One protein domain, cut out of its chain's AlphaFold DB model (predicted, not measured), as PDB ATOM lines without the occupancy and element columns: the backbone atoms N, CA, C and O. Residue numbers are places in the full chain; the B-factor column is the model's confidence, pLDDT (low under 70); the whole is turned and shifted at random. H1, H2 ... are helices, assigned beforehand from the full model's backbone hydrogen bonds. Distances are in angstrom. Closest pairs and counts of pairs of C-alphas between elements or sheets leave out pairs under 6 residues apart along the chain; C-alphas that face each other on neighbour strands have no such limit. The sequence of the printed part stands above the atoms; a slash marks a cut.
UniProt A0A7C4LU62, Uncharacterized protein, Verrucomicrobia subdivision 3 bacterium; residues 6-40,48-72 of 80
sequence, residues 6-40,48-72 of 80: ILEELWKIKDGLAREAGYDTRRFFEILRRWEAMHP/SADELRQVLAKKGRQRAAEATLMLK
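What this domain is: This is residues 6 to 40 and 48 to 72 of the 80 residues of an uncharacterized protein of Verrucomicrobia subdivision 3 bacterium (UniProt A0A7C4LU62). One long helix, H3, makes one lobe, and H1 and H2 make the other, an L with its corner at residues 21 to 24; the space between the lobes is empty. The printed part has 60 residues with three named helices in the order H1, H2, H3 and no named strand, and its class is all helix. It is extended, with a radius of gyration of the C-alphas of 19.8 A, and spans 57 by 30 by 24 A.

Where its parts are: H3, residues 49 to 70, is 31.4 A long and ends at C-alpha 70 (18.397, 13.594, -65.097). H1, residues 6 to 20, begins at C-alpha 6 (12.745, 35.869, -33.363) and is 21.3 A long. H2 is residues 25 to 38, 20.1 A long.

How they stand to each other: H3 is apart from H1 and from H2. H1 and H2 only just touch, with 3 pairs of C-alphas within 8 A, through residues 17 to 18 and 25 to 28 alone; the closest C-alphas, of Ala 18 and Thr 25, are 7.6 A apart. Their lines are about perpendicular, at 86 degrees. In H1, H2 and H3 every O i to N i+4 pair is within hydrogen-bond range.

The domain as a whole: The C-alphas farthest apart, of Asp 24 and Lys 72, are 57.4 A apart. Residues 41 to 47 are not printed, and C-alphas 40 and 48 are 19.8 A apart across this cut. The link from H1 to H2 is tight. Residues 66 to 67 and 69 to 72 have pLDDT under 70.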
ATOM      1  N   ILE A   6      12.120  37.191 -33.509       90.00
ATOM      2  CA  ILE A   6      12.745  35.869 -33.363       90.00
ATOM      3  C   ILE A   6      12.888  35.521 -31.881       90.00
ATOM      4  O   ILE A   6      12.610  34.391 -31.478       90.00
ATOM      5  N   LEU A   7      13.294  36.489 -31.057       88.81
ATOM      6  CA  LEU A   7      13.441  36.274 -29.618       88.81
ATOM      7  C   LEU A   7      12.090  35.987 -28.959       88.81
ATOM      8  O   LEU A   7      12.012  35.094 -28.122       88.81
ATOM      9  N   GLU A   8      11.028  36.682 -29.362       91.00
ATOM     10  CA  GLU A   8       9.668  36.443 -28.858       91.00
ATOM     11  C   GLU A   8       9.185  35.012 -29.131       91.00
ATOM     12  O   GLU A   8       8.669  34.338 -28.236       91.00
ATOM     13  N   GLU A   9       9.393  34.506 -30.346       92.88
ATOM     14  CA  GLU A   9       9.018  33.130 -30.681       92.88
ATOM     15  C   GLU A   9       9.859  32.106 -29.913       92.88
ATOM     16  O   GLU A   9       9.325  31.117 -29.404       92.88
ATOM     17  N   LEU A  10      11.156  32.369 -29.728       92.12
ATOM     18  CA  LEU A  10      12.011  31.523 -28.894       92.12
ATOM     19  C   LEU A  10      11.536  31.483 -27.435       92.12
ATOM     20  O   LEU A  10      11.515  30.407 -26.832       92.12
ATOM     21  N   TRP A  11      11.110  32.618 -26.873       90.44
ATOM     22  CA  TRP A  11      10.557  32.674 -25.517       90.44
ATOM     23  C   TRP A  11       9.266  31.867 -25.389       90.44
ATOM     24  O   TRP A  11       9.151  31.061 -24.464       90.44
ATOM     25  N   LYS A  12       8.342  31.993 -26.347       91.62
ATOM     26  CA  LYS A  12       7.097  31.205 -26.370       91.62
ATOM     27  C   LYS A  12       7.361  29.706 -26.435       91.62
ATOM     28  O   LYS A  12       6.735  28.945 -25.700       91.62
ATOM     29  N   ILE A  13       8.293  29.281 -27.289       89.81
ATOM     30  CA  ILE A  13       8.667  27.868 -27.418       89.81
ATOM     31  C   ILE A  13       9.249  27.366 -26.094       89.81
ATOM     32  O   ILE A  13       8.811  26.338 -25.581       89.81
ATOM     33  N   LYS A  14      10.184  28.114 -25.497       87.88
ATOM     34  CA  LYS A  14      10.800  27.760 -24.211       87.88
ATOM     35  C   LYS A  14       9.753  27.617 -23.103       87.88
ATOM     36  O   LYS A  14       9.795  26.652 -22.344       87.88
ATOM     37  N   ASP A  15       8.822  28.561 -23.009       86.56
ATOM     38  CA  ASP A  15       7.771  28.543 -21.988       86.56
ATOM     39  C   ASP A  15       6.758  27.413 -22.223       86.56
ATOM     40  O   ASP A  15       6.315  26.776 -21.265       86.56
ATOM     41  N   GLY A  16       6.444  27.098 -23.483       88.50
ATOM     42  CA  GLY A  16       5.639  25.933 -23.851       88.50
ATOM     43  C   GLY A  16       6.277  24.622 -23.392       88.50
ATOM     44  O   GLY A  16       5.632  23.835 -22.698       88.50
ATOM     45  N   LEU A  17       7.567  24.441 -23.688       83.62
ATOM     46  CA  LEU A  17       8.340  23.265 -23.276       83.62
ATOM     47  C   LEU A  17       8.452  23.153 -21.749       83.62
ATOM     48  O   LEU A  17       8.288  22.069 -21.189       83.62
ATOM     49  N   ALA A  18       8.683  24.272 -21.057       81.44
ATOM     50  CA  ALA A  18       8.715  24.298 -19.598       81.44
ATOM     51  C   ALA A  18       7.366  23.869 -19.007       81.44
ATOM     52  O   ALA A  18       7.329  23.048 -18.092       81.44
ATOM     53  N   ARG A  19       6.252  24.361 -19.560       86.19
ATOM     54  CA  ARG A  19       4.903  23.983 -19.126       86.19
ATOM     55  C   ARG A  19       4.610  22.501 -19.363       86.19
ATOM     56  O   ARG A  19       4.064  21.853 -18.475       86.19
ATOM     57  N   GLU A  20       4.981  21.955 -20.517       81.00
ATOM     58  CA  GLU A  20       4.818  20.525 -20.830       81.00
ATOM     59  C   GLU A  20       5.609  19.622 -19.875       81.00
ATOM     60  O   GLU A  20       5.142  18.548 -19.491       81.00
ATOM     61  N   ALA A  21       6.772  20.087 -19.422       77.88
ATOM     62  CA  ALA A  21       7.573  19.410 -18.411       77.88
ATOM     63  C   ALA A  21       7.102  19.674 -16.965       77.88
ATOM     64  O   ALA A  21       7.697  19.146 -16.028       77.88
ATOM     65  N   GLY A  22       6.054  20.479 -16.748       83.50
ATOM     66  CA  GLY A  22       5.604  20.877 -15.410       83.50
ATOM     67  C   GLY A  22       6.623  21.735 -14.656       83.50
ATOM     68  O   GLY A  22       6.691  21.673 -13.434       83.50
ATOM     69  N   TYR A  23       7.443  22.492 -15.388       80.88
ATOM     70  CA  TYR A  23       8.614  23.232 -14.906       80.88
ATOM     71  C   TYR A  23       9.681  22.350 -14.239       80.88
ATOM     72  O   TYR A  23      10.634  22.861 -13.649       80.88
ATOM     73  N   ASP A  24       9.567  21.027 -14.379       84.44
ATOM     74  CA  ASP A  24      10.563  20.078 -13.914       84.44
ATOM     75  C   ASP A  24      11.607  19.851 -15.008       84.44
ATOM     76  O   ASP A  24      11.415  19.121 -15.986       84.44
ATOM     77  N   THR A  25      12.755  20.497 -14.828       75.25
ATOM     78  CA  THR A  25      13.896  20.369 -15.735       75.25
ATOM     79  C   THR A  25      14.395  18.931 -15.839       75.25
ATOM     80  O   THR A  25      14.845  18.536 -16.914       75.25
ATOM     81  N   ARG A  26      14.265  18.105 -14.790       80.44
ATOM     82  CA  ARG A  26      14.669  16.690 -14.839       80.44
ATOM     83  C   ARG A  26      13.781  15.908 -15.793       80.44
ATOM     84  O   ARG A  26      14.290  15.213 -16.668       80.44
ATOM     85  N   ARG A  27      12.466  16.105 -15.691       80.06
ATOM     86  CA  ARG A  27      11.480  15.481 -16.581       80.06
ATOM     87  C   ARG A  27      11.696  15.875 -18.042       80.06
ATOM     88  O   ARG A  27      11.573  15.035 -18.930       80.06
ATOM     89  N   PHE A  28      12.067  17.129 -18.299       78.06
ATOM     90  CA  PHE A  28      12.424  17.584 -19.643       78.06
ATOM     91  C   PHE A  28      13.646  16.837 -20.204       78.06
ATOM     92  O   PHE A  28      13.603  16.335 -21.327       78.06
ATOM     93  N   PHE A  29      14.711  16.693 -19.410       82.31
ATOM     94  CA  PHE A  29      15.890  15.928 -19.823       82.31
ATOM     95  C   PHE A  29      15.586  14.441 -20.034       82.31
ATOM     96  O   PHE A  29      16.122  13.844 -20.963       82.31
ATOM     97  N   GLU A  30      14.703  13.839 -19.238       86.56
ATOM     98  CA  GLU A  30      14.263  12.453 -19.442       86.56
ATOM     99  C   GLU A  30      13.518  12.266 -20.770       86.56
ATOM    100  O   GLU A  30      13.771  11.299 -21.492       86.56
ATOM    101  N   ILE A  31      12.632  13.205 -21.121       83.06
ATOM    102  CA  ILE A  31      11.924  13.208 -22.408       83.06
ATOM    103  C   ILE A  31      12.924  13.339 -23.560       83.06
ATOM    104  O   ILE A  31      12.863  12.559 -24.511       83.06
ATOM    105  N   LEU A  32      13.881  14.266 -23.455       84.06
ATOM    106  CA  LEU A  32      14.921  14.452 -24.468       84.06
ATOM    107  C   LEU A  32      15.803  13.214 -24.633       84.06
ATOM    108  O   LEU A  32      16.073  12.813 -25.761       84.06
ATOM    109  N   ARG A  33      16.215  12.569 -23.536       85.56
ATOM    110  CA  ARG A  33      17.018  11.338 -23.599       85.56
ATOM    111  C   ARG A  33      16.250  10.174 -24.207       85.56
ATOM    112  O   ARG A  33      16.824   9.414 -24.981       85.56
ATOM    113  N   ARG A  34      14.954  10.039 -23.909       87.56
ATOM    114  CA  ARG A  34      14.098   9.056 -24.593       87.56
ATOM    115  C   ARG A  34      14.008   9.343 -26.083       87.56
ATOM    116  O   ARG A  34      14.114   8.417 -26.879       87.56
ATOM    117  N   TRP A  35      13.825  10.605 -26.455       83.81
ATOM    118  CA  TRP A  35      13.757  11.013 -27.852       83.81
ATOM    119  C   TRP A  35      15.067  10.716 -28.594       83.81
ATOM    120  O   TRP A  35      15.040  10.087 -29.643       83.81
ATOM    121  N   GLU A  36      16.213  11.063 -28.010       83.00
ATOM    122  CA  GLU A  36      17.541  10.754 -28.553       83.00
ATOM    123  C   GLU A  36      17.771   9.243 -28.709       83.00
ATOM    124  O   GLU A  36      18.279   8.798 -29.735       83.00
ATOM    125  N   ALA A  37      17.345   8.435 -27.733       84.94
ATOM    126  CA  ALA A  37      17.454   6.980 -27.810       84.94
ATOM    127  C   ALA A  37      16.560   6.366 -28.907       84.94
ATOM    128  O   ALA A  37      16.935   5.363 -29.511       84.94
ATOM    129  N   MET A  38      15.387   6.954 -29.168       85.56
ATOM    130  CA  MET A  38      14.483   6.536 -30.252       85.56
ATOM    131  C   MET A  38      14.930   7.042 -31.629       85.56
ATOM    132  O   MET A  38      14.573   6.450 -32.646       85.56
ATOM    133  N   HIS A  39      15.713   8.120 -31.660       77.50
ATOM    134  CA  HIS A  39      16.239   8.741 -32.868       77.50
ATOM    135  C   HIS A  39      17.769   8.803 -32.817       77.50
ATOM    136  O   HIS A  39      18.334   9.901 -32.750       77.50
ATOM    137  N   PRO A  40      18.459   7.644 -32.861       72.31
ATOM    138  CA  PRO A  40      19.907   7.628 -32.980       72.31
ATOM    139  C   PRO A  40      20.298   8.446 -34.213       72.31
ATOM    140  O   PRO A  40      19.803   8.198 -35.314       72.31
ATOM    141  N   SER A  48      31.034  21.932 -36.343       79.25
ATOM    142  CA  SER A  48      31.538  23.285 -36.596       79.25
ATOM    143  C   SER A  48      30.885  23.967 -37.802       79.25
ATOM    144  O   SER A  48      30.362  23.329 -38.716       79.25
ATOM    145  N   ALA A  49      30.958  25.301 -37.839       79.56
ATOM    146  CA  ALA A  49      30.461  26.086 -38.968       79.56
ATOM    147  C   ALA A  49      31.197  25.763 -40.282       79.56
ATOM    148  O   ALA A  49      30.588  25.785 -41.353       79.56
ATOM    149  N   ASP A  50      32.490  25.439 -40.219       82.69
ATOM    150  CA  ASP A  50      33.270  25.071 -41.404       82.69
ATOM    151  C   ASP A  50      32.890  23.690 -41.930       82.69
ATOM    152  O   ASP A  50      32.739  23.508 -43.139       82.69
ATOM    153  N   GLU A  51      32.627  22.741 -41.036       81.81
ATOM    154  CA  GLU A  51      32.081  21.437 -41.398       81.81
ATOM    155  C   GLU A  51      30.684  21.581 -42.030       81.81
ATOM    156  O   GLU A  51      30.402  20.963 -43.058       81.81
ATOM    157  N   LEU A  52      29.849  22.502 -41.529       83.06
ATOM    158  CA  LEU A  52      28.543  22.797 -42.129       83.06
ATOM    159  C   LEU A  52      28.683  23.326 -43.556       83.06
ATOM    160  O   LEU A  52      27.990  22.868 -44.467       83.06
ATOM    161  N   ARG A  53      29.606  24.269 -43.772       85.75
ATOM    162  CA  ARG A  53      29.899  24.824 -45.103       85.75
ATOM    163  C   ARG A  53      30.363  23.733 -46.065       85.75
ATOM    164  O   ARG A  53      29.910  23.702 -47.210       85.75
ATOM    165  N   GLN A  54      31.207  22.809 -45.607       83.75
ATOM    166  CA  GLN A  54      31.673  21.681 -46.414       83.75
ATOM    167  C   GLN A  54      30.541  20.710 -46.770       83.75
ATOM    168  O   GLN A  54      30.425  20.308 -47.933       83.75
ATOM    169  N   VAL A  55      29.671  20.376 -45.811       83.38
ATOM    170  CA  VAL A  55      28.499  19.517 -46.041       83.38
ATOM    171  C   VAL A  55      27.545  20.158 -47.050       83.38
ATOM    172  O   VAL A  55      27.114  19.491 -47.994       83.38
ATOM    173  N   LEU A  56      27.265  21.457 -46.921       84.75
ATOM    174  CA  LEU A  56      26.420  22.199 -47.862       84.75
ATOM    175  C   LEU A  56      27.037  22.257 -49.267       84.75
ATOM    176  O   LEU A  56      26.342  22.000 -50.251       84.75
ATOM    177  N   ALA A  57      28.345  22.503 -49.373       84.31
ATOM    178  CA  ALA A  57      29.060  22.495 -50.649       84.31
ATOM    179  C   ALA A  57      29.084  21.100 -51.302       84.31
ATOM    180  O   ALA A  57      29.011  20.974 -52.526       84.31
ATOM    181  N   LYS A  58      29.179  20.024 -50.511       82.31
ATOM    182  CA  LYS A  58      29.103  18.638 -51.000       82.31
ATOM    183  C   LYS A  58      27.694  18.292 -51.492       82.31
ATOM    184  O   LYS A  58      27.560  17.779 -52.600       82.31
ATOM    185  N   LYS A  59      26.652  18.653 -50.734       80.62
ATOM    186  CA  LYS A  59      25.244  18.472 -51.135       80.62
ATOM    187  C   LYS A  59      24.886  19.268 -52.391       80.62
ATOM    188  O   LYS A  59      24.191  18.750 -53.259       80.62
ATOM    189  N   GLY A  60      25.381  20.501 -52.516       77.81
ATOM    190  CA  GLY A  60      25.197  21.319 -53.719       77.81
ATOM    191  C   GLY A  60      25.793  20.660 -54.965       77.81
ATOM    192  O   GLY A  60      25.134  20.585 -55.999       77.81
ATOM    193  N   ARG A  61      27.002  20.092 -54.843       76.62
ATOM    194  CA  ARG A  61      27.653  19.327 -55.920       76.62
ATOM    195  C   ARG A  61      26.896  18.048 -56.285       76.62
ATOM    196  O   ARG A  61      26.745  17.770 -57.469       76.62
ATOM    197  N   GLN A  62      26.389  17.301 -55.301       75.31
ATOM    198  CA  GLN A  62      25.569  16.107 -55.549       75.31
ATOM    199  C   GLN A  62      24.275  16.444 -56.295       75.31
ATOM    200  O   GLN A  62      23.990  15.811 -57.303       75.31
ATOM    201  N   ARG A  63      23.551  17.490 -55.880       71.19
ATOM    202  CA  ARG A  63      22.332  17.938 -56.578       71.19
ATOM    203  C   ARG A  63      22.605  18.398 -58.006       71.19
ATOM    204  O   ARG A  63      21.813  18.117 -58.897       71.19
ATOM    205  N   ALA A  64      23.719  19.091 -58.238       71.44
ATOM    206  CA  ALA A  64      24.119  19.487 -59.586       71.44
ATOM    207  C   ALA A  64      24.461  18.265 -60.460       71.44
ATOM    208  O   ALA A  64      24.092  18.226 -61.632       71.44
ATOM    209  N   ALA A  65      25.122  17.253 -59.890       70.94
ATOM    210  CA  ALA A  65      25.423  16.001 -60.580       70.94
ATOM    211  C   ALA A  65      24.152  15.186 -60.885       70.94
ATOM    212  O   ALA A  65      23.989  14.744 -62.016       70.94
ATOM    213  N   GLU A  66      23.228  15.053 -59.930       69.62
ATOM    214  CA  GLU A  66      21.914  14.421 -60.130       69.62
ATOM    215  C   GLU A  66      21.093  15.151 -61.194       69.62
ATOM    216  O   GLU A  66      20.596  14.515 -62.117       69.62
ATOM    217  N   ALA A  67      21.020  16.485 -61.148       68.69
ATOM    218  CA  ALA A  67      20.338  17.268 -62.176       68.69
ATOM    219  C   ALA A  67      20.981  17.087 -63.563       68.69
ATOM    220  O   ALA A  67      20.277  17.013 -64.565       68.69
ATOM    221  N   THR A  68      22.310  16.961 -63.628       71.19
ATOM    222  CA  THR A  68      23.032  16.682 -64.882       71.19
ATOM    223  C   THR A  68      22.754  15.270 -65.403       71.19
ATOM    224  O   THR A  68      22.714  15.068 -66.613       71.19
ATOM    225  N   LEU A  69      22.568  14.292 -64.513       65.19
ATOM    226  CA  LEU A  69      22.196  12.922 -64.873       65.19
ATOM    227  C   LEU A  69      20.744  12.857 -65.367       65.19
ATOM    228  O   LEU A  69      20.506  12.299 -66.430       65.19
ATOM    229  N   MET A  70      19.806  13.523 -64.683       59.88
ATOM    230  CA  MET A  70      18.397  13.594 -65.097       59.88
ATOM    231  C   MET A  70      18.190  14.336 -66.428       59.88
ATOM    232  O   MET A  70      17.249  14.037 -67.152       59.88
ATOM    233  N   LEU A  71      19.064  15.288 -66.777       58.91
ATOM    234  CA  LEU A  71      19.009  15.992 -68.066       58.91
ATOM    235  C   LEU A  71      19.510  15.135 -69.246       58.91
ATOM    236  O   LEU A  71      19.269  15.484 -70.399       58.91
ATOM    237  N   LYS A  72      20.251  14.049 -68.975       58.62
ATOM    238  CA  LYS A  72      20.829  13.156 -69.994       58.62
ATOM    239  C   LYS A  72      19.937  11.963 -70.348       58.62
ATOM    240  O   LYS A  72      20.236  11.280 -71.325       58.62
TER     241      LYS A  72